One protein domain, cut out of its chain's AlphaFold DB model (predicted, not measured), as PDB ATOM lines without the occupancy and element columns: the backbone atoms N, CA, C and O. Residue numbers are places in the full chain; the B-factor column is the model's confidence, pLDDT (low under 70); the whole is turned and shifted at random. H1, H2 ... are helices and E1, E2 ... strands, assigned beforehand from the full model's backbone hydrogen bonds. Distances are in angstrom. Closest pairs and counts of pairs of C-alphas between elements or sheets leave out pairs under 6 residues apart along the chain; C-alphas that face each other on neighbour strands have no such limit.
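Overview. This is residues 32 to 117, 129 to 156, 171 to 199, 227 to 246, 262 to 276 and 313 to 330 of the 360 residues of a protein of Carlito syrichta (UniProt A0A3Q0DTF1). One large, twisted sheet is folded across its middle into two wings: E1 and E2 bend at the crease and span both, with E3, E7, E8, E10, E13 and E14 in one wing and E4, E5, E6, E9, E11, E12 and E15 in the other. H2 packs across E2 and E1, while residues 147 to 156, of which 147 to 153 belong to H1, stick out at one end. The printed part has 196 residues, in order E1 to E7, H1, E8, E9, H2, E10 to E15 and H3; it is mostly strand. The mixed, branched sheet opens with a meander, E1 E2 E3, each strand the antiparallel neighbour of the one before. The whole is loose, with a radius of gyration of the C-alphas of 21.3 A, and elongated, 75 by 40 by 33 A.

Along the chain. E1, residues 34 to 50, begins at C-alpha 34 (-38.119, -17.389, -29.403) and is 42.9 A long; E2, 58 to 74, is 43.1 A. E3 is 78 to 85, E4 87 to 96 with 29.2 A, E5 100 to 103, E6 109 to 113, and E7 134 to 142 with 26.9 A. H1 is 143 to 153, E8 173 to 181, E9 184 to 187, and H2 190 to 199. E10 is 231 to 236, E11 239 to 244, E12 263 to 268, E13 270 to 274, E14 313 to 317, and E15 320 to 324. H3, 326 to 329, ends at C-alpha 329 (-48.112, -48.744, 4.201).

Arrangement. E1 bends by 72 degrees at residue 39 and E2 by 68 degrees at residue 67. E1 and E2 form an antiparallel hairpin, with N 43 and O 65 2.8 A apart. On the other side of E2 are E3, with N 71 and O 82 at 2.9 A, and E4, with N 62 and O 91 at 2.8 A. From E3 the antiparallel neighbours go on to E7 and E8; E8 and E10 are parallel, with N 179 and O 233 at 2.8 A. E9 and E11 are parallel too, with N 186 and O 240 at 2.8 A. H2 runs across the strands over E2, at 78 degrees on the local plane and a height over the sheet of 6.8 A. H1 and H3 only graze the sheet. Every O i to N i+4 pair is within hydrogen-bond range in H1, 5 of 6 in H2; H3 is too short for one.

Size, cuts and confidence. The farthest C-alphas, of Gly 98 and Arg 156, are 79.3 A apart. The cuts after residues 117, 156, 199, 246 and 276 leave C-alpha gaps of 15.0, 27.9, 35.4, 8.4 and 7.0 A. Of the links printed whole, none is long. The model's confidence is low, with pLDDT under 70, at residues 52 to 56, 97 to 98, 106 to 107, 114 to 117, 129 to 132 and 145 to 156 and at residues 171 and 330.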
ATOM      1  N   VAL A  32     -40.744 -12.278 -34.904       78.50
ATOM      2  CA  VAL A  32     -39.877 -12.682 -33.800       78.50
ATOM      3  C   VAL A  32     -40.322 -14.064 -33.342       78.50
ATOM      4  O   VAL A  32     -41.469 -14.251 -32.939       78.50
ATOM      5  N   SER A  33     -39.417 -15.033 -33.420       86.88
ATOM      6  CA  SER A  33     -39.570 -16.339 -32.784       86.88
ATOM      7  C   SER A  33     -38.563 -16.472 -31.649       86.88
ATOM      8  O   SER A  33     -37.411 -16.064 -31.800       86.88
ATOM      9  N   LEU A  34     -38.981 -17.064 -30.535       90.19
ATOM     10  CA  LEU A  34     -38.119 -17.389 -29.403       90.19
ATOM     11  C   LEU A  34     -38.224 -18.883 -29.136       90.19
ATOM     12  O   LEU A  34     -39.284 -19.361 -28.750       90.19
ATOM     13  N   TRP A  35     -37.115 -19.597 -29.285       94.00
ATOM     14  CA  TRP A  35     -37.013 -20.986 -28.865       94.00
ATOM     15  C   TRP A  35     -35.957 -21.099 -27.772       94.00
ATOM     16  O   TRP A  35     -34.833 -20.627 -27.938       94.00
ATOM     17  N   MET A  36     -36.330 -21.691 -26.643       94.25
ATOM     18  CA  MET A  36     -35.446 -21.877 -25.500       94.25
ATOM     19  C   MET A  36     -35.732 -23.226 -24.851       94.25
ATOM     20  O   MET A  36     -36.884 -23.554 -24.581       94.25
ATOM     21  N   GLN A  37     -34.685 -23.987 -24.564       93.56
ATOM     22  CA  GLN A  37     -34.771 -25.252 -23.848       93.56
ATOM     23  C   GLN A  37     -33.728 -25.266 -22.738       93.56
ATOM     24  O   GLN A  37     -32.598 -24.824 -22.937       93.56
ATOM     25  N   TRP A  38     -34.114 -25.767 -21.572       94.00
ATOM     26  CA  TRP A  38     -33.223 -25.922 -20.434       94.00
ATOM     27  C   TRP A  38     -33.486 -27.239 -19.714       94.00
ATOM     28  O   TRP A  38     -34.578 -27.813 -19.774       94.00
ATOM     29  N   VAL A  39     -32.447 -27.709 -19.033       93.75
ATOM     30  CA  VAL A  39     -32.485 -28.876 -18.159       93.75
ATOM     31  C   VAL A  39     -31.893 -28.452 -16.826       93.75
ATOM     32  O   VAL A  39     -30.817 -27.856 -16.788       93.75
ATOM     33  N   LEU A  40     -32.621 -28.705 -15.747       92.06
ATOM     34  CA  LEU A  40     -32.171 -28.475 -14.384       92.06
ATOM     35  C   LEU A  40     -32.041 -29.844 -13.714       92.06
ATOM     36  O   LEU A  40     -33.062 -30.510 -13.543       92.06
ATOM     37  N   PRO A  41     -30.821 -30.268 -13.336       89.88
ATOM     38  CA  PRO A  41     -30.616 -31.583 -12.730       89.88
ATOM     39  C   PRO A  41     -31.328 -31.687 -11.380       89.88
ATOM     40  O   PRO A  41     -31.883 -32.725 -11.043       89.88
ATOM     41  N   LYS A  42     -31.348 -30.589 -10.611       91.88
ATOM     42  CA  LYS A  42     -32.028 -30.530  -9.323       91.88
ATOM     43  C   LYS A  42     -32.498 -29.118  -8.995       91.88
ATOM     44  O   LYS A  42     -31.734 -28.160  -9.121       91.88
ATOM     45  N   VAL A  43     -33.740 -28.994  -8.538       92.81
ATOM     46  CA  VAL A  43     -34.295 -27.772  -7.941       92.81
ATOM     47  C   VAL A  43     -34.797 -28.118  -6.547       92.81
ATOM     48  O   VAL A  43     -35.667 -28.970  -6.394       92.81
ATOM     49  N   THR A  44     -34.274 -27.430  -5.535       92.62
ATOM     50  CA  THR A  44     -34.685 -27.621  -4.142       92.62
ATOM     51  C   THR A  44     -35.272 -26.331  -3.589       92.62
ATOM     52  O   THR A  44     -34.625 -25.284  -3.611       92.62
ATOM     53  N   VAL A  45     -36.486 -26.408  -3.052       92.44
ATOM     54  CA  VAL A  45     -37.161 -25.298  -2.372       92.44
ATOM     55  C   VAL A  45     -37.335 -25.666  -0.905       92.44
ATOM     56  O   VAL A  45     -37.910 -26.706  -0.594       92.44
ATOM     57  N   LYS A  46     -36.846 -24.814   0.002       91.69
ATOM     58  CA  LYS A  46     -36.995 -24.984   1.455       91.69
ATOM     59  C   LYS A  46     -37.897 -23.890   2.009       91.69
ATOM     60  O   LYS A  46     -37.586 -22.709   1.877       91.69
ATOM     61  N   LEU A  47     -39.006 -24.286   2.619       89.69
ATOM     62  CA  LEU A  47     -39.977 -23.391   3.237       89.69
ATOM     63  C   LEU A  47     -39.958 -23.596   4.746       89.69
ATOM     64  O   LEU A  47     -40.133 -24.717   5.211       89.69
ATOM     65  N   PHE A  48     -39.790 -22.517   5.502       88.12
ATOM     66  CA  PHE A  48     -39.777 -22.547   6.961       88.12
ATOM     67  C   PHE A  48     -41.039 -21.874   7.505       88.12
ATOM     68  O   PHE A  48     -41.375 -20.761   7.100       88.12
ATOM     69  N   ALA A  49     -41.735 -22.545   8.418       85.56
ATOM     70  CA  ALA A  49     -42.913 -22.029   9.109       85.56
ATOM     71  C   ALA A  49     -42.822 -22.303  10.615       85.56
ATOM     72  O   ALA A  49     -42.322 -23.352  11.015       85.56
ATOM     73  N   PRO A  50     -43.350 -21.416  11.473       80.56
ATOM     74  CA  PRO A  50     -43.499 -21.723  12.888       80.56
ATOM     75  C   PRO A  50     -44.546 -22.829  13.084       80.56
ATOM     76  O   PRO A  50     -45.602 -22.822  12.443       80.56
ATOM     77  N   ASP A  51     -44.286 -23.770  13.991       74.62
ATOM     78  CA  ASP A  51     -45.263 -24.797  14.334       74.62
ATOM     79  C   ASP A  51     -46.408 -24.181  15.154       74.62
ATOM     80  O   ASP A  51     -46.222 -23.703  16.275       74.62
ATOM     81  N   SER A  52     -47.617 -24.201  14.592       64.62
ATOM     82  CA  SER A  52     -48.818 -23.706  15.276       64.62
ATOM     83  C   SER A  52     -49.208 -24.533  16.508       64.62
ATOM     84  O   SER A  52     -49.888 -24.014  17.394       64.62
ATOM     85  N   VAL A  53     -48.779 -25.798  16.575       64.38
ATOM     86  CA  VAL A  53     -49.138 -26.741  17.644       64.38
ATOM     87  C   VAL A  53     -48.189 -26.605  18.837       64.38
ATOM     88  O   VAL A  53     -48.638 -26.606  19.980       64.38
ATOM     89  N   ASN A  54     -46.889 -26.430  18.581       66.81
ATOM     90  CA  ASN A  54     -45.846 -26.409  19.607       66.81
ATOM     91  C   ASN A  54     -45.047 -25.100  19.558       66.81
ATOM     92  O   ASN A  54     -44.168 -24.908  18.712       66.81
ATOM     93  N   LYS A  55     -45.325 -24.202  20.513       64.88
ATOM     94  CA  LYS A  55     -44.613 -22.922  20.652       64.88
ATOM     95  C   LYS A  55     -43.104 -23.164  20.795       64.88
ATOM     96  O   LYS A  55     -42.678 -23.825  21.735       64.88
ATOM     97  N   GLY A  56     -42.316 -22.596  19.881       67.81
ATOM     98  CA  GLY A  56     -40.849 -22.692  19.879       67.81
ATOM     99  C   GLY A  56     -40.264 -23.785  18.978       67.81
ATOM    100  O   GLY A  56     -39.047 -23.936  18.949       67.81
ATOM    101  N   THR A  57     -41.096 -24.522  18.234       74.88
ATOM    102  CA  THR A  57     -40.629 -25.430  17.173       74.88
ATOM    103  C   THR A  57     -40.892 -24.837  15.793       74.88
ATOM    104  O   THR A  57     -41.900 -24.164  15.572       74.88
ATOM    105  N   GLU A  58     -39.970 -25.076  14.866       82.81
ATOM    106  CA  GLU A  58     -40.094 -24.681  13.463       82.81
ATOM    107  C   GLU A  58     -40.309 -25.918  12.598       82.81
ATOM    108  O   GLU A  58     -39.791 -26.999  12.881       82.81
ATOM    109  N   ILE A  59     -41.076 -25.757  11.532       84.75
ATOM    110  CA  ILE A  59     -41.330 -26.758  10.509       84.75
ATOM    111  C   ILE A  59     -40.591 -26.316   9.248       84.75
ATOM    112  O   ILE A  59     -40.697 -25.162   8.840       84.75
ATOM    113  N   CYS A  60     -39.868 -27.234   8.621       87.12
ATOM    114  CA  CYS A  60     -39.209 -27.039   7.337       87.12
ATOM    115  C   CYS A  60     -39.807 -28.014   6.322       87.12
ATOM    116  O   CYS A  60     -39.767 -29.218   6.546       87.12
ATOM    117  N   MET A  61     -40.351 -27.518   5.218       89.44
ATOM    118  CA  MET A  61     -40.752 -28.334   4.073       89.44
ATOM    119  C   MET A  61     -39.682 -28.210   2.992       89.44
ATOM    120  O   MET A  61     -39.354 -27.098   2.574       89.44
ATOM    121  N   VAL A  62     -39.147 -29.337   2.538       89.81
ATOM    122  CA  VAL A  62     -38.140 -29.423   1.482       89.81
ATOM    123  C   VAL A  62     -38.787 -30.088   0.277       89.81
ATOM    124  O   VAL A  62     -39.139 -31.259   0.327       89.81
ATOM    125  N   SER A  63     -38.983 -29.328  -0.794       90.38
ATOM    126  CA  SER A  63     -39.445 -29.844  -2.084       90.38
ATOM    127  C   SER A  63     -38.246 -30.022  -3.006       90.38
ATOM    128  O   SER A  63     -37.536 -29.051  -3.268       90.38
ATOM    129  N   GLU A  64     -38.029 -31.236  -3.492       91.81
ATOM    130  CA  GLU A  64     -36.934 -31.602  -4.384       91.81
ATOM    131  C   GLU A  64     -37.486 -32.097  -5.716       91.81
ATOM    132  O   GLU A  64     -38.266 -33.046  -5.778       91.81
ATOM    133  N   LEU A  65     -37.076 -31.424  -6.784       89.88
ATOM    134  CA  LEU A  65     -37.399 -31.755  -8.161       89.88
ATOM    135  C   LEU A  65     -36.116 -32.204  -8.852       89.88
ATOM    136  O   LEU A  65     -35.155 -31.431  -8.874       89.88
ATOM    137  N   GLU A  66     -36.102 -33.406  -9.413       91.00
ATOM    138  CA  GLU A  66     -34.934 -33.961 -10.107       91.00
ATOM    139  C   GLU A  66     -35.238 -34.161 -11.595       91.00
ATOM    140  O   GLU A  66     -36.380 -34.438 -11.986       91.00
ATOM    141  N   ASP A  67     -34.209 -33.932 -12.412       90.25
ATOM    142  CA  ASP A  67     -34.217 -34.089 -13.870       90.25
ATOM    143  C   ASP A  67     -35.389 -33.363 -14.560       90.25
ATOM    144  O   ASP A  67     -36.155 -33.908 -15.360       90.25
ATOM    145  N   LEU A  68     -35.528 -32.067 -14.253       91.06
ATOM    146  CA  LEU A  68     -36.490 -31.183 -14.907       91.06
ATOM    147  C   LEU A  68     -35.973 -30.785 -16.293       91.06
ATOM    148  O   LEU A  68     -34.973 -30.080 -16.414       91.06
ATOM    149  N   SER A  69     -36.719 -31.120 -17.341       92.56
ATOM    150  CA  SER A  69     -36.516 -30.599 -18.692       92.56
ATOM    151  C   SER A  69     -37.700 -29.739 -19.112       92.56
ATOM    152  O   SER A  69     -38.847 -30.189 -19.083       92.56
ATOM    153  N   ALA A  70     -37.440 -28.506 -19.538       94.25
ATOM    154  CA  ALA A  70     -38.476 -27.630 -20.064       94.25
ATOM    155  C   ALA A  70     -38.036 -26.942 -21.359       94.25
ATOM    156  O   ALA A  70     -36.874 -26.587 -21.544       94.25
ATOM    157  N   SER A  71     -38.988 -26.760 -22.272       95.06
ATOM    158  CA  SER A  71     -38.783 -26.064 -23.540       95.06
ATOM    159  C   SER A  71     -39.936 -25.114 -23.817       95.06
ATOM    160  O   SER A  71     -41.098 -25.494 -23.659       95.06
ATOM    161  N   ILE A  72     -39.621 -23.920 -24.299       95.06
ATOM    162  CA  ILE A  72     -40.573 -22.926 -24.778       95.06
ATOM    163  C   ILE A  72     -40.262 -22.633 -26.244       95.06
ATOM    164  O   ILE A  72     -39.138 -22.275 -26.581       95.06
ATOM    165  N   ASP A  73     -41.275 -22.749 -27.095       93.38
ATOM    166  CA  ASP A  73     -41.268 -22.316 -28.491       93.38
ATOM    167  C   ASP A  73     -42.360 -21.259 -28.673       93.38
ATOM    168  O   ASP A  73     -43.552 -21.561 -28.600       93.38
ATOM    169  N   VAL A  74     -41.966 -20.001 -28.838       91.56
ATOM    170  CA  VAL A  74     -42.854 -18.876 -29.124       91.56
ATOM    171  C   VAL A  74     -42.695 -18.508 -30.587       91.56
ATOM    172  O   VAL A  74     -41.639 -18.048 -31.018       91.56
ATOM    173  N   GLN A  75     -43.779 -18.638 -31.334       87.38
ATOM    174  CA  GLN A  75     -43.915 -18.163 -32.699       87.38
ATOM    175  C   GLN A  75     -45.113 -17.217 -32.791       87.38
ATOM    176  O   GLN A  75     -45.971 -17.157 -31.912       87.38
ATOM    177  N   ASP A  76     -45.198 -16.494 -33.899       82.38
ATOM    178  CA  ASP A  76     -46.266 -15.523 -34.158       82.38
ATOM    179  C   ASP A  76     -47.677 -16.152 -34.110       82.38
ATOM    180  O   ASP A  76     -48.642 -15.569 -33.626       82.38
ATOM    181  N   VAL A  77     -47.792 -17.404 -34.563       83.06
ATOM    182  CA  VAL A  77     -49.079 -18.107 -34.702       83.06
ATOM    183  C   VAL A  77     -49.323 -19.164 -33.624       83.06
ATOM    184  O   VAL A  77     -50.446 -19.669 -33.512       83.06
ATOM    185  N   TYR A  78     -48.302 -19.505 -32.831       88.00
ATOM    186  CA  TYR A  78     -48.437 -20.445 -31.723       88.00
ATOM    187  C   TYR A  78     -47.363 -20.262 -30.644       88.00
ATOM    188  O   TYR A  78     -46.266 -19.790 -30.898       88.00
ATOM    189  N   THR A  79     -47.668 -20.686 -29.426       91.00
ATOM    190  CA  THR A  79     -46.716 -20.814 -28.324       91.00
ATOM    191  C   THR A  79     -46.843 -22.207 -27.736       91.00
ATOM    192  O   THR A  79     -47.950 -22.618 -27.397       91.00
ATOM    193  N   LYS A  80     -45.736 -22.929 -27.596       94.12
ATOM    194  CA  LYS A  80     -45.700 -24.267 -27.014       94.12
ATOM    195  C   LYS A  80     -44.733 -24.302 -25.842       94.12
ATOM    196  O   LYS A  80     -43.581 -23.910 -25.967       94.12
ATOM    197  N   VAL A  81     -45.207 -24.790 -24.708       96.00
ATOM    198  CA  VAL A  81     -44.417 -25.028 -23.504       96.00
ATOM    199  C   VAL A  81     -44.471 -26.522 -23.228       96.00
ATOM    200  O   VAL A  81     -45.558 -27.079 -23.107       96.00
ATOM    201  N   LYS A  82     -43.322 -27.185 -23.151       95.25
ATOM    202  CA  LYS A  82     -43.207 -28.587 -22.722       95.25
ATOM    203  C   LYS A  82     -42.414 -28.608 -21.421       95.25
ATOM    204  O   LYS A  82     -41.425 -27.893 -21.303       95.25
ATOM    205  N   CYS A  83     -42.850 -29.410 -20.465       93.62
ATOM    206  CA  CYS A  83     -42.206 -29.634 -19.181       93.62
ATOM    207  C   CYS A  83     -42.237 -31.138 -18.893       93.62
ATOM    208  O   CYS A  83     -43.267 -31.792 -19.088       93.62
ATOM    209  N   LYS A  84     -41.103 -31.692 -18.481       93.31
ATOM    210  CA  LYS A  84     -40.929 -33.084 -18.076       93.31
ATOM    211  C   LYS A  84     -40.142 -33.112 -16.778       93.31
ATOM    212  O   LYS A  84     -39.154 -32.398 -16.662       93.31
ATOM    213  N   ILE A  85     -40.597 -33.913 -15.830       91.81
ATOM    214  CA  ILE A  85     -40.002 -34.085 -14.507       91.81
ATOM    215  C   ILE A  85     -39.899 -35.586 -14.264       91.81
ATOM    216  O   ILE A  85     -40.884 -36.300 -14.465       91.81
ATOM    217  N   GLU A  86     -38.734 -36.054 -13.829       88.75
ATOM    218  CA  GLU A  86     -38.494 -37.475 -13.551       88.75
ATOM    219  C   GLU A  86     -38.890 -37.866 -12.129       88.75
ATOM    220  O   GLU A  86     -39.497 -38.913 -11.917       88.75
ATOM    221  N   SER A  87     -38.605 -36.993 -11.163       87.38
ATOM    222  CA  SER A  87     -38.871 -37.240  -9.749       87.38
ATOM    223  C   SER A  87     -39.258 -35.941  -9.047       87.38
ATOM    224  O   SER A  87     -38.696 -34.871  -9.305       87.38
ATOM    225  N   PHE A  88     -40.258 -36.027  -8.173       89.50
ATOM    226  CA  PHE A  88     -40.695 -34.914  -7.340       89.50
ATOM    227  C   PHE A  88     -41.030 -35.410  -5.940       89.50
ATOM    228  O   PHE A  88     -42.023 -36.104  -5.730       89.50
ATOM    229  N   ASN A  89     -40.210 -35.033  -4.969       89.44
ATOM    230  CA  ASN A  89     -40.392 -35.438  -3.586       89.44
ATOM    231  C   ASN A  89     -40.571 -34.206  -2.717       89.44
ATOM    232  O   ASN A  89     -39.954 -33.164  -2.940       89.44
ATOM    233  N   ILE A  90     -41.439 -34.318  -1.725       88.50
ATOM    234  CA  ILE A  90     -41.588 -33.305  -0.701       88.50
ATOM    235  C   ILE A  90     -41.490 -33.987   0.652       88.50
ATOM    236  O   ILE A  90     -42.358 -34.786   1.014       88.50
ATOM    237  N   ASP A  91     -40.451 -33.623   1.394       88.50
ATOM    238  CA  ASP A  91     -40.242 -34.037   2.772       88.50
ATOM    239  C   ASP A  91     -40.499 -32.862   3.734       88.50
ATOM    240  O   ASP A  91     -40.357 -31.687   3.383       88.50
ATOM    241  N   HIS A  92     -40.864 -33.156   4.977       87.12
ATOM    242  CA  HIS A  92     -41.003 -32.199   6.062       87.12
ATOM    243  C   HIS A  92     -40.195 -32.615   7.290       87.12
ATOM    244  O   HIS A  92     -40.194 -33.759   7.749       87.12
ATOM    245  N   TYR A  93     -39.559 -31.618   7.883       85.12
ATOM    246  CA  TYR A  93     -38.724 -31.718   9.064       85.12
ATOM    247  C   TYR A  93     -39.268 -30.793  10.147       85.12
ATOM    248  O   TYR A  93     -39.865 -29.754   9.863       85.12
ATOM    249  N   ARG A  94     -39.050 -31.158  11.405       82.00
ATOM    250  CA  ARG A  94     -39.374 -30.343  12.574       82.00
ATOM    251  C   ARG A  94     -38.103 -30.097  13.381       82.00
ATOM    252  O   ARG A  94     -37.358 -31.028  13.676       82.00
ATOM    253  N   SER A  95     -37.878 -28.844  13.744       80.81
ATOM    254  CA  SER A  95     -36.803 -28.429  14.638       80.81
ATOM    255  C   SER A  95     -37.204 -28.698  16.087       80.81
ATOM    256  O   SER A  95     -38.297 -28.305  16.512       80.81
ATOM    257  N   ARG A  96     -36.333 -29.372  16.846       72.00
ATOM    258  CA  ARG A  96     -36.460 -29.538  18.300       72.00
ATOM    259  C   ARG A  96     -35.349 -28.757  19.012       72.00
ATOM    260  O   ARG A  96     -34.181 -28.917  18.647       72.00
ATOM    261  N   PRO A  97     -35.668 -27.945  20.039       67.50
ATOM    262  CA  PRO A  97     -34.654 -27.222  20.803       67.50
ATOM    263  C   PRO A  97     -33.628 -28.191  21.406       67.50
ATOM    264  O   PRO A  97     -33.987 -29.056  22.197       67.50
ATOM    265  N   GLY A  98     -32.357 -28.056  21.018       68.38
ATOM    266  CA  GLY A  98     -31.249 -28.884  21.515       68.38
ATOM    267  C   GLY A  98     -30.973 -30.185  20.745       68.38
ATOM    268  O   GLY A  98     -29.859 -30.685  20.841       68.38
ATOM    269  N   GLU A  99     -31.916 -30.696  19.942       71.62
ATOM    270  CA  GLU A  99     -31.766 -31.968  19.195       71.62
ATOM    271  C   GLU A  99     -31.631 -31.791  17.666       71.62
ATOM    272  O   GLU A  99     -31.425 -32.768  16.948       71.62
ATOM    273  N   GLY A 100     -31.733 -30.560  17.148       78.44
ATOM    274  CA  GLY A 100     -31.600 -30.264  15.717       78.44
ATOM    275  C   GLY A 100     -32.865 -30.567  14.896       78.44
ATOM    276  O   GLY A 100     -33.979 -30.583  15.423       78.44
ATOM    277  N   TRP A 101     -32.701 -30.752  13.581       79.12
ATOM    278  CA  TRP A 101     -33.795 -31.069  12.654       79.12
ATOM    279  C   TRP A 101     -34.064 -32.572  12.623       79.12
ATOM    280  O   TRP A 101     -33.172 -33.357  12.308       79.12
ATOM    281  N   GLN A 102     -35.306 -32.966  12.892       78.88
ATOM    282  CA  GLN A 102     -35.762 -34.353  12.806       78.88
ATOM    283  C   GLN A 102     -36.847 -34.474  11.740       78.88
ATOM    284  O   GLN A 102     -37.611 -33.529  11.527       78.88
ATOM    285  N   SER A 103     -36.947 -35.629  11.081       78.38
ATOM    286  CA  SER A 103     -38.096 -35.925  10.221       78.38
ATOM    287  C   SER A 103     -39.386 -35.730  11.015       78.38
ATOM    288  O   SER A 103     -39.486 -36.160  12.170       78.38
ATOM    289  N   GLY A 104     -40.366 -35.035  10.436       70.19
ATOM    290  CA  GLY A 104     -41.650 -34.869  11.108       70.19
ATOM    291  C   GLY A 104     -42.428 -36.187  11.174       70.19
ATOM    292  O   GLY A 104     -41.940 -37.239  10.766       70.19
ATOM    293  N   HIS A 105     -43.662 -36.137  11.685       70.94
ATOM    294  CA  HIS A 105     -44.527 -37.324  11.744       70.94
ATOM    295  C   HIS A 105     -44.586 -38.050  10.388       70.94
ATOM    296  O   HIS A 105     -44.564 -37.381   9.355       70.94
ATOM    297  N   PHE A 106     -44.693 -39.384  10.413       69.62
ATOM    298  CA  PHE A 106     -44.768 -40.239   9.216       69.62
ATOM    299  C   PHE A 106     -43.493 -40.192   8.350       69.62
ATOM    300  O   PHE A 106     -43.543 -40.006   7.139       69.62
ATOM    301  N   GLU A 107     -42.329 -40.320   9.001       68.81
ATOM    302  CA  GLU A 107     -40.982 -40.291   8.389       68.81
ATOM    303  C   GLU A 107     -40.650 -39.005   7.609       68.81
ATOM    304  O   GLU A 107     -39.669 -38.951   6.855       68.81
ATOM    305  N   GLY A 108     -41.437 -37.949   7.829       70.00
ATOM    306  CA  GLY A 108     -41.294 -36.679   7.140       70.00
ATOM    307  C   GLY A 108     -41.794 -36.697   5.699       70.00
ATOM    308  O   GLY A 108     -41.474 -35.773   4.980       70.00
ATOM    309  N   VAL A 109     -42.533 -37.707   5.234       77.69
ATOM    310  CA  VAL A 109     -42.961 -37.754   3.825       77.69
ATOM    311  C   VAL A 109     -44.268 -36.983   3.649       77.69
ATOM    312  O   VAL A 109     -45.246 -37.252   4.347       77.69
ATOM    313  N   PHE A 110     -44.303 -36.043   2.702       78.56
ATOM    314  CA  PHE A 110     -45.511 -35.300   2.328       78.56
ATOM    315  C   PHE A 110     -45.996 -35.648   0.918       78.56
ATOM    316  O   PHE A 110     -47.189 -35.837   0.686       78.56
ATOM    317  N   LEU A 111     -45.074 -35.753  -0.032       81.50
ATOM    318  CA  LEU A 111     -45.347 -36.193  -1.394       81.50
ATOM    319  C   LEU A 111     -44.173 -37.044  -1.852       81.50
ATOM    320  O   LEU A 111     -43.028 -36.617  -1.724       81.50
ATOM    321  N   GLN A 112     -44.454 -38.214  -2.405       81.44
ATOM    322  CA  GLN A 112     -43.431 -39.038  -3.021       81.44
ATOM    323  C   GLN A 112     -43.857 -39.410  -4.433       81.44
ATOM    324  O   GLN A 112     -44.784 -40.198  -4.651       81.44
ATOM    325  N   CYS A 113     -43.136 -38.844  -5.390       75.44
ATOM    326  CA  CYS A 113     -43.261 -39.148  -6.799       75.44
ATOM    327  C   CYS A 113     -41.895 -39.631  -7.276       75.44
ATOM    328  O   CYS A 113     -41.074 -38.842  -7.739       75.44
ATOM    329  N   LYS A 114     -41.639 -40.930  -7.134       64.25
ATOM    330  CA  LYS A 114     -40.449 -41.568  -7.696       64.25
ATOM    331  C   LYS A 114     -40.907 -42.510  -8.795       64.25
ATOM    332  O   LYS A 114     -41.845 -43.284  -8.578       64.25
ATOM    333  N   GLU A 115     -40.251 -42.456  -9.951       59.91
ATOM    334  CA  GLU A 115     -40.376 -43.507 -10.952       59.91
ATOM    335  C   GLU A 115     -40.012 -44.824 -10.264       59.91
ATOM    336  O   GLU A 115     -38.865 -45.059  -9.878       59.91
ATOM    337  N   LYS A 116     -41.011 -45.675 -10.021       50.16
ATOM    338  CA  LYS A 116     -40.714 -47.063  -9.703       50.16
ATOM    339  C   LYS A 116     -40.219 -47.647 -11.017       50.16
ATOM    340  O   LYS A 116     -41.029 -47.701 -11.947       50.16
ATOM    341  N   PRO A 117     -38.950 -48.084 -11.133       39.62
ATOM    342  CA  PRO A 117     -38.578 -48.882 -12.280       39.62
ATOM    343  C   PRO A 117     -39.533 -50.070 -12.259       39.62
ATOM    344  O   PRO A 117     -39.575 -50.830 -11.289       39.62
ATOM    345  N   GLN A 129     -42.251 -43.371 -26.031       44.19
ATOM    346  CA  GLN A 129     -41.918 -42.154 -25.286       44.19
ATOM    347  C   GLN A 129     -41.859 -42.509 -23.795       44.19
ATOM    348  O   GLN A 129     -42.874 -42.569 -23.110       44.19
ATOM    349  N   GLN A 130     -40.652 -42.758 -23.282       49.09
ATOM    350  CA  GLN A 130     -40.434 -42.789 -21.838       49.09
ATOM    351  C   GLN A 130     -40.612 -41.355 -21.323       49.09
ATOM    352  O   GLN A 130     -39.740 -40.500 -21.481       49.09
ATOM    353  N   HIS A 131     -41.811 -41.040 -20.842       61.25
ATOM    354  CA  HIS A 131     -42.043 -39.840 -20.053       61.25
ATOM    355  C   HIS A 131     -41.620 -40.167 -18.619       61.25
ATOM    356  O   HIS A 131     -42.062 -41.185 -18.085       61.25
ATOM    357  N   GLY A 132     -40.790 -39.309 -18.013       69.81
ATOM    358  CA  GLY A 132     -40.541 -39.341 -16.567       69.81
ATOM    359  C   GLY A 132     -41.847 -39.204 -15.774       69.81
ATOM    360  O   GLY A 132     -42.924 -39.101 -16.370       69.81
ATOM    361  N   PHE A 133     -41.779 -39.189 -14.440       86.62
ATOM    362  CA  PHE A 133     -42.956 -39.116 -13.561       86.62
ATOM    363  C   PHE A 133     -44.076 -38.185 -14.063       86.62
ATOM    364  O   PHE A 133     -45.236 -38.588 -14.055       86.62
ATOM    365  N   LEU A 134     -43.758 -36.964 -14.501       91.25
ATOM    366  CA  LEU A 134     -44.741 -35.972 -14.934       91.25
ATOM    367  C   LEU A 134     -44.338 -35.351 -16.270       91.25
ATOM    368  O   LEU A 134     -43.230 -34.839 -16.424       91.25
ATOM    369  N   SER A 135     -45.266 -35.310 -17.223       93.50
ATOM    370  CA  SER A 135     -45.106 -34.565 -18.470       93.50
ATOM    371  C   SER A 135     -46.305 -33.656 -18.714       93.50
ATOM    372  O   SER A 135     -47.447 -34.103 -18.793       93.50
ATOM    373  N   LEU A 136     -46.019 -32.363 -18.854       94.94
ATOM    374  CA  LEU A 136     -46.975 -31.301 -19.134       94.94
ATOM    375  C   LEU A 136     -46.617 -30.643 -20.467       94.94
ATOM    376  O   LEU A 136     -45.498 -30.172 -20.660       94.94
ATOM    377  N   THR A 137     -47.576 -30.559 -21.380       95.38
ATOM    378  CA  THR A 137     -47.468 -29.760 -22.601       95.38
ATOM    379  C   THR A 137     -48.614 -28.769 -22.651       95.38
ATOM    380  O   THR A 137     -49.778 -29.149 -22.604       95.38
ATOM    381  N   TYR A 138     -48.284 -27.492 -22.772       95.75
ATOM    382  CA  TYR A 138     -49.236 -26.420 -22.995       95.75
ATOM    383  C   TYR A 138     -49.021 -25.833 -24.387       95.75
ATOM    384  O   TYR A 138     -47.915 -25.403 -24.718       95.75
ATOM    385  N   THR A 139     -50.077 -25.785 -25.191       93.12
ATOM    386  CA  THR A 139     -50.052 -25.182 -26.524       93.12
ATOM    387  C   THR A 139     -51.096 -24.079 -26.604       93.12
ATOM    388  O   THR A 139     -52.264 -24.274 -26.281       93.12
ATOM    389  N   LYS A 140     -50.682 -22.907 -27.067       91.31
ATOM    390  CA  LYS A 140     -51.543 -21.782 -27.418       91.31
ATOM    391  C   LYS A 140     -51.434 -21.570 -28.921       91.31
ATOM    392  O   LYS A 140     -50.329 -21.375 -29.408       91.31
ATOM    393  N   ALA A 141     -52.536 -21.571 -29.660       88.00
ATOM    394  CA  ALA A 141     -52.521 -21.396 -31.115       88.00
ATOM    395  C   ALA A 141     -53.584 -20.394 -31.568       88.00
ATOM    396  O   ALA A 141     -54.663 -20.327 -30.983       88.00
ATOM    397  N   VAL A 142     -53.308 -19.618 -32.619       85.31
ATOM    398  CA  VAL A 142     -54.302 -18.696 -33.193       85.31
ATOM    399  C   VAL A 142     -55.425 -19.497 -33.857       85.31
ATOM    400  O   VAL A 142     -55.193 -20.258 -34.799       85.31
ATOM    401  N   THR A 143     -56.665 -19.298 -33.407       77.69
ATOM    402  CA  THR A 143     -57.825 -20.103 -33.819       77.69
ATOM    403  C   THR A 143     -58.085 -20.039 -35.327       77.69
ATOM    404  O   THR A 143     -58.458 -21.046 -35.923       77.69
ATOM    405  N   LYS A 144     -57.847 -18.886 -35.977       73.00
ATOM    406  CA  LYS A 144     -58.007 -18.741 -37.439       73.00
ATOM    407  C   LYS A 144     -57.123 -19.731 -38.214       73.00
ATOM    408  O   LYS A 144     -57.597 -20.342 -39.169       73.00
ATOM    409  N   ASN A 145     -55.884 -19.941 -37.771       67.25
ATOM    410  CA  ASN A 145     -54.937 -20.841 -38.435       67.25
ATOM    411  C   ASN A 145     -55.297 -22.309 -38.203       67.25
ATOM    412  O   ASN A 145     -55.255 -23.106 -39.138       67.25
ATOM    413  N   VAL A 146     -55.701 -22.641 -36.974       69.25
ATOM    414  CA  VAL A 146     -56.163 -23.989 -36.611       69.25
ATOM    415  C   VAL A 146     -57.368 -24.384 -37.468       69.25
ATOM    416  O   VAL A 146     -57.354 -25.442 -38.096       69.25
ATOM    417  N   ARG A 147     -58.364 -23.495 -37.594       67.44
ATOM    418  CA  ARG A 147     -59.532 -23.723 -38.459       67.44
ATOM    419  C   ARG A 147     -59.141 -23.866 -39.926       67.44
ATOM    420  O   ARG A 147     -59.584 -24.807 -40.566       67.44
ATOM    421  N   HIS A 148     -58.278 -22.991 -40.448       60.66
ATOM    422  CA  HIS A 148     -57.850 -23.067 -41.848       60.66
ATOM    423  C   HIS A 148     -57.242 -24.438 -42.195       60.66
ATOM    424  O   HIS A 148     -57.537 -24.974 -43.259       60.66
ATOM    425  N   LYS A 149     -56.444 -25.036 -41.296       61.81
ATOM    426  CA  LYS A 149     -55.848 -26.364 -41.527       61.81
ATOM    427  C   LYS A 149     -56.806 -27.538 -41.272       61.81
ATOM    428  O   LYS A 149     -56.714 -28.544 -41.973       61.81
ATOM    429  N   LEU A 150     -57.731 -27.424 -40.315       61.16
ATOM    430  CA  LEU A 150     -58.780 -28.432 -40.090       61.16
ATOM    431  C   LEU A 150     -59.761 -28.492 -41.271       61.16
ATOM    432  O   LEU A 150     -60.064 -29.576 -41.766       61.16
ATOM    433  N   THR A 151     -60.202 -27.336 -41.773       58.06
ATOM    434  CA  THR A 151     -61.128 -27.255 -42.910       58.06
ATOM    435  C   THR A 151     -60.466 -27.694 -44.219       58.06
ATOM    436  O   THR A 151     -61.099 -28.414 -44.987       58.06
ATOM    437  N   SER A 152     -59.186 -27.360 -44.459       52.97
ATOM    438  CA  SER A 152     -58.472 -27.797 -45.674       52.97
ATOM    439  C   SER A 152     -58.224 -29.309 -45.730       52.97
ATOM    440  O   SER A 152     -58.048 -29.862 -46.809       52.97
ATOM    441  N   ARG A 153     -58.205 -30.004 -44.581       51.94
ATOM    442  CA  ARG A 153     -58.095 -31.475 -44.530       51.94
ATOM    443  C   ARG A 153     -59.423 -32.171 -44.865       51.94
ATOM    444  O   ARG A 153     -59.408 -33.338 -45.243       51.94
ATOM    445  N   ASN A 154     -60.555 -31.470 -44.760       48.53
ATOM    446  CA  ASN A 154     -61.901 -32.028 -44.927       48.53
ATOM    447  C   ASN A 154     -62.571 -31.634 -46.263       48.53
ATOM    448  O   ASN A 154     -63.801 -31.608 -46.365       48.53
ATOM    449  N   GLU A 155     -61.789 -31.305 -47.301       43.00
ATOM    450  CA  GLU A 155     -62.299 -30.878 -48.612       43.00
ATOM    451  C   GLU A 155     -63.026 -32.002 -49.377       43.00
ATOM    452  O   GLU A 155     -62.500 -32.594 -50.315       43.00
ATOM    453  N   ARG A 156     -64.291 -32.253 -49.009       42.25
ATOM    454  CA  ARG A 156     -65.386 -32.668 -49.915       42.25
ATOM    455  C   ARG A 156     -66.751 -32.106 -49.505       42.25
ATOM    456  O   ARG A 156     -67.781 -32.710 -49.792       42.25
ATOM    457  N   PRO A 171     -56.601 -11.237 -32.359       66.19
ATOM    458  CA  PRO A 171     -56.486 -12.659 -32.653       66.19
ATOM    459  C   PRO A 171     -57.079 -13.493 -31.509       66.19
ATOM    460  O   PRO A 171     -56.714 -13.337 -30.345       66.19
ATOM    461  N   HIS A 172     -57.983 -14.411 -31.847       77.69
ATOM    462  CA  HIS A 172     -58.470 -15.421 -30.908       77.69
ATOM    463  C   HIS A 172     -57.458 -16.555 -30.765       77.69
ATOM    464  O   HIS A 172     -56.843 -16.972 -31.751       77.69
ATOM    465  N   PHE A 173     -57.319 -17.065 -29.543       84.12
ATOM    466  CA  PHE A 173     -56.405 -18.147 -29.218       84.12
ATOM    467  C   PHE A 173     -57.166 -19.361 -28.695       84.12
ATOM    468  O   PHE A 173     -58.081 -19.237 -27.885       84.12
ATOM    469  N   LEU A 174     -56.752 -20.538 -29.149       87.94
ATOM    470  CA  LEU A 174     -57.115 -21.819 -28.572       87.94
ATOM    471  C   LEU A 174     -55.992 -22.259 -27.637       87.94
ATOM    472  O   LEU A 174     -54.811 -22.096 -27.954       87.94
ATOM    473  N   HIS A 175     -56.376 -22.817 -26.500       90.81
ATOM    474  CA  HIS A 175     -55.462 -23.316 -25.488       90.81
ATOM    475  C   HIS A 175     -55.636 -24.825 -25.372       90.81
ATOM    476  O   HIS A 175     -56.764 -25.306 -25.342       90.81
ATOM    477  N   GLU A 176     -54.537 -25.552 -25.283       93.50
ATOM    478  CA  GLU A 176     -54.505 -26.999 -25.124       93.50
ATOM    479  C   GLU A 176     -53.516 -27.353 -24.014       93.50
ATOM    480  O   GLU A 176     -52.411 -26.813 -23.962       93.50
ATOM    481  N   ILE A 177     -53.936 -28.227 -23.107       95.25
ATOM    482  CA  ILE A 177     -53.159 -28.715 -21.972       95.25
ATOM    483  C   ILE A 177     -53.166 -30.236 -22.063       95.25
ATOM    484  O   ILE A 177     -54.227 -30.848 -21.993       95.25
ATOM    485  N   LEU A 178     -51.989 -30.836 -22.199       95.44
ATOM    486  CA  LEU A 178     -51.781 -32.273 -22.108       95.44
ATOM    487  C   LEU A 178     -50.971 -32.543 -20.847       95.44
ATOM    488  O   LEU A 178     -49.841 -32.069 -20.725       95.44
ATOM    489  N   LEU A 179     -51.554 -33.286 -19.920       95.19
ATOM    490  CA  LEU A 179     -50.948 -33.660 -18.654       95.19
ATOM    491  C   LEU A 179     -50.909 -35.181 -18.556       95.19
ATOM    492  O   LEU A 179     -51.947 -35.835 -18.628       95.19
ATOM    493  N   SER A 180     -49.722 -35.730 -18.344       93.88
ATOM    494  CA  SER A 180     -49.531 -37.147 -18.045       93.88
ATOM    495  C   SER A 180     -48.713 -37.305 -16.773       93.88
ATOM    496  O   SER A 180     -47.706 -36.616 -16.614       93.88
ATOM    497  N   ALA A 181     -49.158 -38.168 -15.862       91.94
ATOM    498  CA  ALA A 181     -48.467 -38.435 -14.604       91.94
ATOM    499  C   ALA A 181     -48.434 -39.939 -14.293       91.94
ATOM    500  O   ALA A 181     -49.450 -40.629 -14.408       91.94
ATOM    501  N   GLN A 182     -47.278 -40.449 -13.873       91.19
ATOM    502  CA  GLN A 182     -47.127 -41.802 -13.337       91.19
ATOM    503  C   GLN A 182     -47.736 -41.906 -11.930       91.19
ATOM    504  O   GLN A 182     -48.357 -40.965 -11.445       91.19
ATOM    505  N   ALA A 183     -47.620 -43.071 -11.287       89.50
ATOM    506  CA  ALA A 183     -48.196 -43.288  -9.966       89.50
ATOM    507  C   ALA A 183     -47.458 -42.475  -8.894       89.50
ATOM    508  O   ALA A 183     -46.230 -42.394  -8.916       89.50
ATOM    509  N   PHE A 184     -48.198 -41.909  -7.943       89.25
ATOM    510  CA  PHE A 184     -47.614 -41.138  -6.848       89.25
ATOM    511  C   PHE A 184     -48.436 -41.205  -5.566       89.25
ATOM    512  O   PHE A 184     -49.643 -41.483  -5.569       89.25
ATOM    513  N   ASP A 185     -47.743 -40.916  -4.469       90.62
ATOM    514  CA  ASP A 185     -48.256 -41.007  -3.113       90.62
ATOM    515  C   ASP A 185     -48.261 -39.623  -2.466       90.62
ATOM    516  O   ASP A 185     -47.247 -38.926  -2.455       90.62
ATOM    517  N   ILE A 186     -49.399 -39.231  -1.895       90.19
ATOM    518  CA  ILE A 186     -49.572 -37.974  -1.163       90.19
ATOM    519  C   ILE A 186     -49.914 -38.294   0.288       90.19
ATOM    520  O   ILE A 186     -50.860 -39.035   0.544       90.19
ATOM    521  N   VAL A 187     -49.217 -37.684   1.240       89.62
ATOM    522  CA  VAL A 187     -49.541 -37.747   2.669       89.62
ATOM    523  C   VAL A 187     -50.131 -36.405   3.099       89.62
ATOM    524  O   VAL A 187     -49.437 -35.397   3.228       89.62
ATOM    525  N   LEU A 188     -51.442 -36.368   3.329       87.12
ATOM    526  CA  LEU A 188     -52.156 -35.153   3.709       87.12
ATOM    527  C   LEU A 188     -52.144 -34.954   5.226       87.12
ATOM    528  O   LEU A 188     -53.008 -35.437   5.956       87.12
ATOM    529  N   CYS A 189     -51.181 -34.163   5.691       83.19
ATOM    530  CA  CYS A 189     -51.115 -33.674   7.065       83.19
ATOM    531  C   CYS A 189     -51.716 -32.258   7.159       83.19
ATOM    532  O   CYS A 189     -51.081 -31.270   6.787       83.19
ATOM    533  N   PHE A 190     -52.952 -32.133   7.659       83.12
ATOM    534  CA  PHE A 190     -53.667 -30.845   7.702       83.12
ATOM    535  C   PHE A 190     -52.971 -29.734   8.518       83.12
ATOM    536  O   PHE A 190     -52.925 -28.602   8.032       83.12
ATOM    537  N   PRO A 191     -52.393 -29.989   9.711       81.31
ATOM    538  CA  PRO A 191     -51.650 -28.969  10.454       81.31
ATOM    539  C   PRO A 191     -50.423 -28.450   9.695       81.31
ATOM    540  O   PRO A 191     -50.150 -27.252   9.722       81.31
ATOM    541  N   LEU A 192     -49.719 -29.335   8.981       81.38
ATOM    542  CA  LEU A 192     -48.580 -28.975   8.136       81.38
ATOM    543  C   LEU A 192     -49.026 -28.106   6.953       81.38
ATOM    544  O   LEU A 192     -48.460 -27.038   6.730       81.38
ATOM    545  N   LEU A 193     -50.087 -28.518   6.249       84.19
ATOM    546  CA  LEU A 193     -50.699 -27.734   5.171       84.19
ATOM    547  C   LEU A 193     -51.089 -26.329   5.636       84.19
ATOM    548  O   LEU A 193     -50.817 -25.352   4.942       84.19
ATOM    549  N   ASN A 194     -51.687 -26.217   6.823       84.81
ATOM    550  CA  ASN A 194     -52.046 -24.930   7.407       84.81
ATOM    551  C   ASN A 194     -50.808 -24.073   7.731       84.81
ATOM    552  O   ASN A 194     -50.792 -22.880   7.422       84.81
ATOM    553  N   ALA A 195     -49.757 -24.669   8.305       83.69
ATOM    554  CA  ALA A 195     -48.506 -23.966   8.594       83.69
ATOM    555  C   ALA A 195     -47.849 -23.424   7.311       83.69
ATOM    556  O   ALA A 195     -47.495 -22.247   7.254       83.69
ATOM    557  N   ILE A 196     -47.772 -24.228   6.249       83.62
ATOM    558  CA  ILE A 196     -47.213 -23.801   4.956       83.62
ATOM    559  C   ILE A 196     -48.097 -22.737   4.301       83.62
ATOM    560  O   ILE A 196     -47.595 -21.714   3.840       83.62
ATOM    561  N   ALA A 197     -49.420 -22.927   4.300       85.75
ATOM    562  CA  ALA A 197     -50.352 -21.943   3.755       85.75
ATOM    563  C   ALA A 197     -50.216 -20.583   4.458       85.75
ATOM    564  O   ALA A 197     -50.365 -19.543   3.815       85.75
ATOM    565  N   SER A 198     -49.887 -20.572   5.754       83.06
ATOM    566  CA  SER A 198     -49.659 -19.341   6.514       83.06
ATOM    567  C   SER A 198     -48.436 -18.537   6.042       83.06
ATOM    568  O   SER A 198     -48.468 -17.313   6.148       83.06
ATOM    569  N   ILE A 199     -47.419 -19.173   5.438       84.88
ATOM    570  CA  ILE A 199     -46.261 -18.478   4.836       84.88
ATOM    571  C   ILE A 199     -46.728 -17.546   3.711       84.88
ATOM    572  O   ILE A 199     -46.256 -16.419   3.577       84.88
ATOM    573  N   ARG A 227     -64.905 -20.504 -25.511       71.44
ATOM    574  CA  ARG A 227     -63.798 -19.633 -25.943       71.44
ATOM    575  C   ARG A 227     -62.721 -19.430 -24.873       71.44
ATOM    576  O   ARG A 227     -61.559 -19.259 -25.217       71.44
ATOM    577  N   ASN A 228     -63.100 -19.443 -23.595       75.50
ATOM    578  CA  ASN A 228     -62.191 -19.171 -22.474       75.50
ATOM    579  C   ASN A 228     -61.672 -20.453 -21.817       75.50
ATOM    580  O   ASN A 228     -60.837 -20.390 -20.915       75.50
ATOM    581  N   LEU A 229     -62.194 -21.606 -22.229       85.81
ATOM    582  CA  LEU A 229     -61.795 -22.892 -21.695       85.81
ATOM    583  C   LEU A 229     -60.691 -23.505 -22.570       85.81
ATOM    584  O   LEU A 229     -60.761 -23.400 -23.795       85.81
ATOM    585  N   PRO A 230     -59.669 -24.144 -21.984       89.88
ATOM    586  CA  PRO A 230     -58.663 -24.885 -22.739       89.88
ATOM    587  C   PRO A 230     -59.143 -26.302 -23.066       89.88
ATOM    588  O   PRO A 230     -59.906 -26.888 -22.310       89.88
ATOM    589  N   LEU A 231     -58.679 -26.904 -24.153       91.38
ATOM    590  CA  LEU A 231     -58.769 -28.351 -24.351       91.38
ATOM    591  C   LEU A 231     -57.853 -29.020 -23.319       91.38
ATOM    592  O   LEU A 231     -56.650 -28.782 -23.342       91.38
ATOM    593  N   ILE A 232     -58.411 -29.782 -22.379       93.56
ATOM    594  CA  ILE A 232     -57.638 -30.395 -21.292       93.56
ATOM    595  C   ILE A 232     -57.666 -31.905 -21.472       93.56
ATOM    596  O   ILE A 232     -58.737 -32.507 -21.436       93.56
ATOM    597  N   TYR A 233     -56.481 -32.484 -21.617       94.56
ATOM    598  CA  TYR A 233     -56.239 -33.914 -21.595       94.56
ATOM    599  C   TYR A 233     -55.438 -34.243 -20.343       94.56
ATOM    600  O   TYR A 233     -54.345 -33.708 -20.145       94.56
ATOM    601  N   ILE A 234     -55.987 -35.100 -19.490       95.00
ATOM    602  CA  ILE A 234     -55.301 -35.593 -18.292       95.00
ATOM    603  C   ILE A 234     -55.242 -37.104 -18.400       95.00
ATOM    604  O   ILE A 234     -56.252 -37.731 -18.696       95.00
ATOM    605  N   ASN A 235     -54.075 -37.677 -18.144       94.38
ATOM    606  CA  ASN A 235     -53.912 -39.106 -17.952       94.38
ATOM    607  C   ASN A 235     -52.979 -39.337 -16.766       94.38
ATOM    608  O   ASN A 235     -51.772 -39.109 -16.859       94.38
ATOM    609  N   THR A 236     -53.530 -39.752 -15.635       92.69
ATOM    610  CA  THR A 236     -52.733 -40.120 -14.470       92.69
ATOM    611  C   THR A 236     -52.902 -41.595 -14.155       92.69
ATOM    612  O   THR A 236     -54.012 -42.134 -14.195       92.69
ATOM    613  N   SER A 237     -51.801 -42.225 -13.763       90.81
ATOM    614  CA  SER A 237     -51.809 -43.555 -13.157       90.81
ATOM    615  C   SER A 237     -52.339 -43.491 -11.711       90.81
ATOM    616  O   SER A 237     -53.069 -42.568 -11.336       90.81
ATOM    617  N   VAL A 238     -51.987 -44.486 -10.899       91.69
ATOM    618  CA  VAL A 238     -52.497 -44.669  -9.540       91.69
ATOM    619  C   VAL A 238     -52.139 -43.480  -8.647       91.69
ATOM    620  O   VAL A 238     -50.964 -43.188  -8.433       91.69
ATOM    621  N   ILE A 239     -53.152 -42.857  -8.051       92.62
ATOM    622  CA  ILE A 239     -52.995 -41.828  -7.020       92.62
ATOM    623  C   ILE A 239     -53.347 -42.457  -5.675       92.62
ATOM    624  O   ILE A 239     -54.463 -42.961  -5.500       92.62
ATOM    625  N   ARG A 240     -52.422 -42.427  -4.713       92.19
ATOM    626  CA  ARG A 240     -52.695 -42.833  -3.325       92.19
ATOM    627  C   ARG A 240     -52.600 -41.629  -2.407       92.19
ATOM    628  O   ARG A 240     -51.608 -40.912  -2.408       92.19
ATOM    629  N   ILE A 241     -53.641 -41.421  -1.618       92.88
ATOM    630  CA  ILE A 241     -53.743 -40.332  -0.657       92.88
ATOM    631  C   ILE A 241     -53.837 -40.952   0.731       92.88
ATOM    632  O   ILE A 241     -54.815 -41.624   1.053       92.88
ATOM    633  N   PHE A 242     -52.820 -40.712   1.545       91.25
ATOM    634  CA  PHE A 242     -52.726 -41.139   2.930       91.25
ATOM    635  C   PHE A 242     -53.132 -39.976   3.828       91.25
ATOM    636  O   PHE A 242     -52.572 -38.885   3.745       91.25
ATOM    637  N   VAL A 243     -54.114 -40.199   4.690       90.12
ATOM    638  CA  VAL A 243     -54.575 -39.231   5.682       90.12
ATOM    639  C   VAL A 243     -54.322 -39.839   7.056       90.12
ATOM    640  O   VAL A 243     -55.162 -40.587   7.568       90.12
ATOM    641  N   PRO A 244     -53.143 -39.583   7.637       86.31
ATOM    642  CA  PRO A 244     -52.821 -40.111   8.942       86.31
ATOM    643  C   PRO A 244     -53.581 -39.392  10.057       86.31
ATOM    644  O   PRO A 244     -53.847 -38.185  10.006       86.31
ATOM    645  N   LYS A 245     -53.870 -40.130  11.123       82.50
ATOM    646  CA  LYS A 245     -54.392 -39.602  12.374       82.50
ATOM    647  C   LYS A 245     -53.264 -38.894  13.113       82.50
ATOM    648  O   LYS A 245     -52.263 -39.492  13.490       82.50
ATOM    649  N   ILE A 246     -53.454 -37.607  13.364       70.81
ATOM    650  CA  ILE A 246     -52.521 -36.813  14.160       70.81
ATOM    651  C   ILE A 246     -53.065 -36.792  15.582       70.81
ATOM    652  O   ILE A 246     -54.052 -36.112  15.866       70.81
ATOM    653  N   ASP A 262     -54.285 -46.278  12.152       86.94
ATOM    654  CA  ASP A 262     -53.890 -44.884  12.363       86.94
ATOM    655  C   ASP A 262     -53.933 -44.055  11.074       86.94
ATOM    656  O   ASP A 262     -53.746 -42.844  11.132       86.94
ATOM    657  N   THR A 263     -54.210 -44.667   9.921       89.31
ATOM    658  CA  THR A 263     -54.137 -44.007   8.616       89.31
ATOM    659  C   THR A 263     -55.313 -44.398   7.736       89.31
ATOM    660  O   THR A 263     -55.587 -45.578   7.531       89.31
ATOM    661  N   MET A 264     -55.995 -43.401   7.166       92.06
ATOM    662  CA  MET A 264     -56.956 -43.607   6.081       92.06
ATOM    663  C   MET A 264     -56.230 -43.532   4.737       92.06
ATOM    664  O   MET A 264     -55.432 -42.625   4.512       92.06
ATOM    665  N   VAL A 265     -56.532 -44.448   3.823       93.00
ATOM    666  CA  VAL A 265     -55.980 -44.481   2.468       93.00
ATOM    667  C   VAL A 265     -57.110 -44.355   1.462       93.00
ATOM    668  O   VAL A 265     -58.045 -45.153   1.466       93.00
ATOM    669  N   LEU A 266     -57.004 -43.375   0.573       94.50
ATOM    670  CA  LEU A 266     -57.819 -43.260  -0.629       94.50
ATOM    671  C   LEU A 266     -56.934 -43.584  -1.832       94.50
ATOM    672  O   LEU A 266     -55.961 -42.882  -2.097       94.50
ATOM    673  N   LYS A 267     -57.268 -44.643  -2.565       94.56
ATOM    674  CA  LYS A 267     -56.586 -45.030  -3.800       94.56
ATOM    675  C   LYS A 267     -57.521 -44.822  -4.981       94.56
ATOM    676  O   LYS A 267     -58.638 -45.334  -4.990       94.56
ATOM    677  N   ILE A 268     -57.026 -44.123  -5.990       95.56
ATOM    678  CA  ILE A 268     -57.655 -43.964  -7.298       95.56
ATOM    679  C   ILE A 268     -56.741 -44.676  -8.293       95.56
ATOM    680  O   ILE A 268     -55.548 -44.389  -8.334       95.56
ATOM    681  N   GLY A 269     -57.257 -45.655  -9.035       91.38
ATOM    682  CA  GLY A 269     -56.448 -46.479  -9.938       91.38
ATOM    683  C   GLY A 269     -55.938 -45.719 -11.159       91.38
ATOM    684  O   GLY A 269     -54.774 -45.861 -11.519       91.38
ATOM    685  N   SER A 270     -56.789 -44.903 -11.770       93.12
ATOM    686  CA  SER A 270     -56.408 -43.988 -12.845       93.12
ATOM    687  C   SER A 270     -57.396 -42.828 -12.928       93.12
ATOM    688  O   SER A 270     -58.556 -42.951 -12.508       93.12
ATOM    689  N   VAL A 271     -56.918 -41.700 -13.451       95.12
ATOM    690  CA  VAL A 271     -57.744 -40.534 -13.776       95.12
ATOM    691  C   VAL A 271     -57.482 -40.163 -15.222       95.12
ATOM    692  O   VAL A 271     -56.356 -39.820 -15.582       95.12
ATOM    693  N   ALA A 272     -58.528 -40.191 -16.037       94.56
ATOM    694  CA  ALA A 272     -58.480 -39.690 -17.399       94.56
ATOM    695  C   ALA A 272     -59.440 -38.508 -17.559       94.56
ATOM    696  O   ALA A 272     -60.520 -38.490 -16.973       94.56
ATOM    697  N   MET A 273     -59.051 -37.508 -18.343       94.19
ATOM    698  CA  MET A 273     -59.925 -36.409 -18.741       94.19
ATOM    699  C   MET A 273     -59.750 -36.123 -20.222       94.19
ATOM    700  O   MET A 273     -58.617 -36.053 -20.700       94.19
ATOM    701  N   ALA A 274     -60.857 -35.883 -20.921       91.62
ATOM    702  CA  ALA A 274     -60.852 -35.416 -22.301       91.62
ATOM    703  C   ALA A 274     -61.955 -34.364 -22.532       91.62
ATOM    704  O   ALA A 274     -63.011 -34.438 -21.900       91.62
ATOM    705  N   PRO A 275     -61.759 -33.396 -23.449       87.69
ATOM    706  CA  PRO A 275     -62.729 -32.341 -23.763       87.69
ATOM    707  C   PRO A 275     -63.781 -32.763 -24.811       87.69
ATOM    708  O   PRO A 275     -64.558 -31.922 -25.274       87.69
ATOM    709  N   GLN A 276     -63.778 -34.040 -25.202       80.25
ATOM    710  CA  GLN A 276     -64.675 -34.643 -26.186       80.25
ATOM    711  C   GLN A 276     -65.345 -35.876 -25.576       80.25
ATOM    712  O   GLN A 276     -64.929 -37.006 -25.809       80.25
ATOM    713  N   GLN A 313     -65.222 -34.893 -20.088       91.31
ATOM    714  CA  GLN A 313     -65.452 -36.151 -19.389       91.31
ATOM    715  C   GLN A 313     -64.270 -36.410 -18.466       91.31
ATOM    716  O   GLN A 313     -63.131 -36.157 -18.851       91.31
ATOM    717  N   ILE A 314     -64.558 -36.866 -17.248       93.81
ATOM    718  CA  ILE A 314     -63.558 -37.297 -16.274       93.81
ATOM    719  C   ILE A 314     -63.891 -38.736 -15.913       93.81
ATOM    720  O   ILE A 314     -64.942 -38.990 -15.324       93.81
ATOM    721  N   ASP A 315     -62.984 -39.646 -16.238       93.31
ATOM    722  CA  ASP A 315     -63.108 -41.061 -15.931       93.31
ATOM    723  C   ASP A 315     -62.200 -41.395 -14.751       93.31
ATOM    724  O   ASP A 315     -60.992 -41.152 -14.777       93.31
ATOM    725  N   LEU A 316     -62.800 -41.945 -13.698       95.31
ATOM    726  CA  LEU A 316     -62.104 -42.387 -12.495       95.31
ATOM    727  C   LEU A 316     -62.240 -43.902 -12.395       95.31
ATOM    728  O   LEU A 316     -63.356 -44.417 -12.299       95.31
ATOM    729  N   GLN A 317     -61.120 -44.621 -12.391       94.31
ATOM    730  CA  GLN A 317     -61.131 -46.080 -12.284       94.31
ATOM    731  C   GLN A 317     -60.655 -46.537 -10.907       94.31
ATOM    732  O   GLN A 317     -59.744 -45.955 -10.319       94.31
ATOM    733  N   SER A 318     -61.251 -47.626 -10.412       93.81
ATOM    734  CA  SER A 318     -60.794 -48.349  -9.216       93.81
ATOM    735  C   SER A 318     -60.618 -47.461  -7.976       93.81
ATOM    736  O   SER A 318     -59.558 -47.459  -7.346       93.81
ATOM    737  N   ILE A 319     -61.657 -46.694  -7.629       96.31
ATOM    738  CA  ILE A 319     -61.684 -45.909  -6.389       96.31
ATOM    739  C   ILE A 319     -61.875 -46.863  -5.209       96.31
ATOM    740  O   ILE A 319     -62.851 -47.609  -5.150       96.31
ATOM    741  N   SER A 320     -60.948 -46.826  -4.258       95.62
ATOM    742  CA  SER A 320     -61.016 -47.608  -3.025       95.62
ATOM    743  C   SER A 320     -60.626 -46.748  -1.836       95.62
ATOM    744  O   SER A 320     -59.736 -45.903  -1.923       95.62
ATOM    745  N   ILE A 321     -61.316 -46.969  -0.725       96.19
ATOM    746  CA  ILE A 321     -61.036 -46.336   0.555       96.19
ATOM    747  C   ILE A 321     -60.818 -47.433   1.589       96.19
ATOM    748  O   ILE A 321     -61.525 -48.441   1.584       96.19
ATOM    749  N   GLY A 322     -59.830 -47.250   2.450       92.44
ATOM    750  CA  GLY A 322     -59.528 -48.191   3.517       92.44
ATOM    751  C   GLY A 322     -58.807 -47.514   4.665       92.44
ATOM    752  O   GLY A 322     -58.412 -46.350   4.579       92.44
ATOM    753  N   THR A 323     -58.637 -48.259   5.740       92.44
ATOM    754  CA  THR A 323     -57.876 -47.868   6.920       92.44
ATOM    755  C   THR A 323     -56.808 -48.922   7.176       92.44
ATOM    756  O   THR A 323     -56.987 -50.092   6.845       92.44
ATOM    757  N   ALA A 324     -55.649 -48.493   7.661       89.56
ATOM    758  CA  ALA A 324     -54.522 -49.369   7.955       89.56
ATOM    759  C   ALA A 324     -53.552 -48.675   8.922       89.56
ATOM    760  O   ALA A 324     -53.757 -47.525   9.318       89.56
ATOM    761  N   GLN A 325     -52.511 -49.398   9.326       87.19
ATOM    762  CA  GLN A 325     -51.395 -48.851  10.094       87.19
ATOM    763  C   GLN A 325     -50.339 -48.279   9.147       87.19
ATOM    764  O   GLN A 325     -49.955 -48.946   8.183       87.19
ATOM    765  N   TRP A 326     -49.836 -47.078   9.432       84.75
ATOM    766  CA  TRP A 326     -48.824 -46.407   8.618       84.75
ATOM    767  C   TRP A 326     -47.584 -47.274   8.395       84.75
ATOM    768  O   TRP A 326     -47.091 -47.369   7.273       84.75
ATOM    769  N   ASP A 327     -47.123 -47.969   9.437       81.12
ATOM    770  CA  ASP A 327     -45.933 -48.823   9.369       81.12
ATOM    771  C   ASP A 327     -46.052 -49.960   8.344       81.12
ATOM    772  O   ASP A 327     -45.034 -50.441   7.850       81.12
ATOM    773  N   GLN A 328     -47.274 -50.366   7.987       82.25
ATOM    774  CA  GLN A 328     -47.538 -51.377   6.955       82.25
ATOM    775  C   GLN A 328     -47.644 -50.776   5.545       82.25
ATOM    776  O   GLN A 328     -47.572 -51.497   4.552       82.25
ATOM    777  N   LEU A 329     -47.868 -49.465   5.450       78.88
ATOM    778  CA  LEU A 329     -48.112 -48.744   4.201       78.88
ATOM    779  C   LEU A 329     -46.893 -47.974   3.707       78.88
ATOM    780  O   LEU A 329     -46.872 -47.562   2.542       78.88
ATOM    781  N   LYS A 330     -45.928 -47.724   4.597       69.00
ATOM    782  CA  LYS A 330     -44.818 -46.831   4.314       69.00
ATOM    783  C   LYS A 330     -44.026 -47.301   3.086       69.00
ATOM    784  O   LYS A 330     -43.706 -48.486   2.968       69.00
TER     785      LYS A 330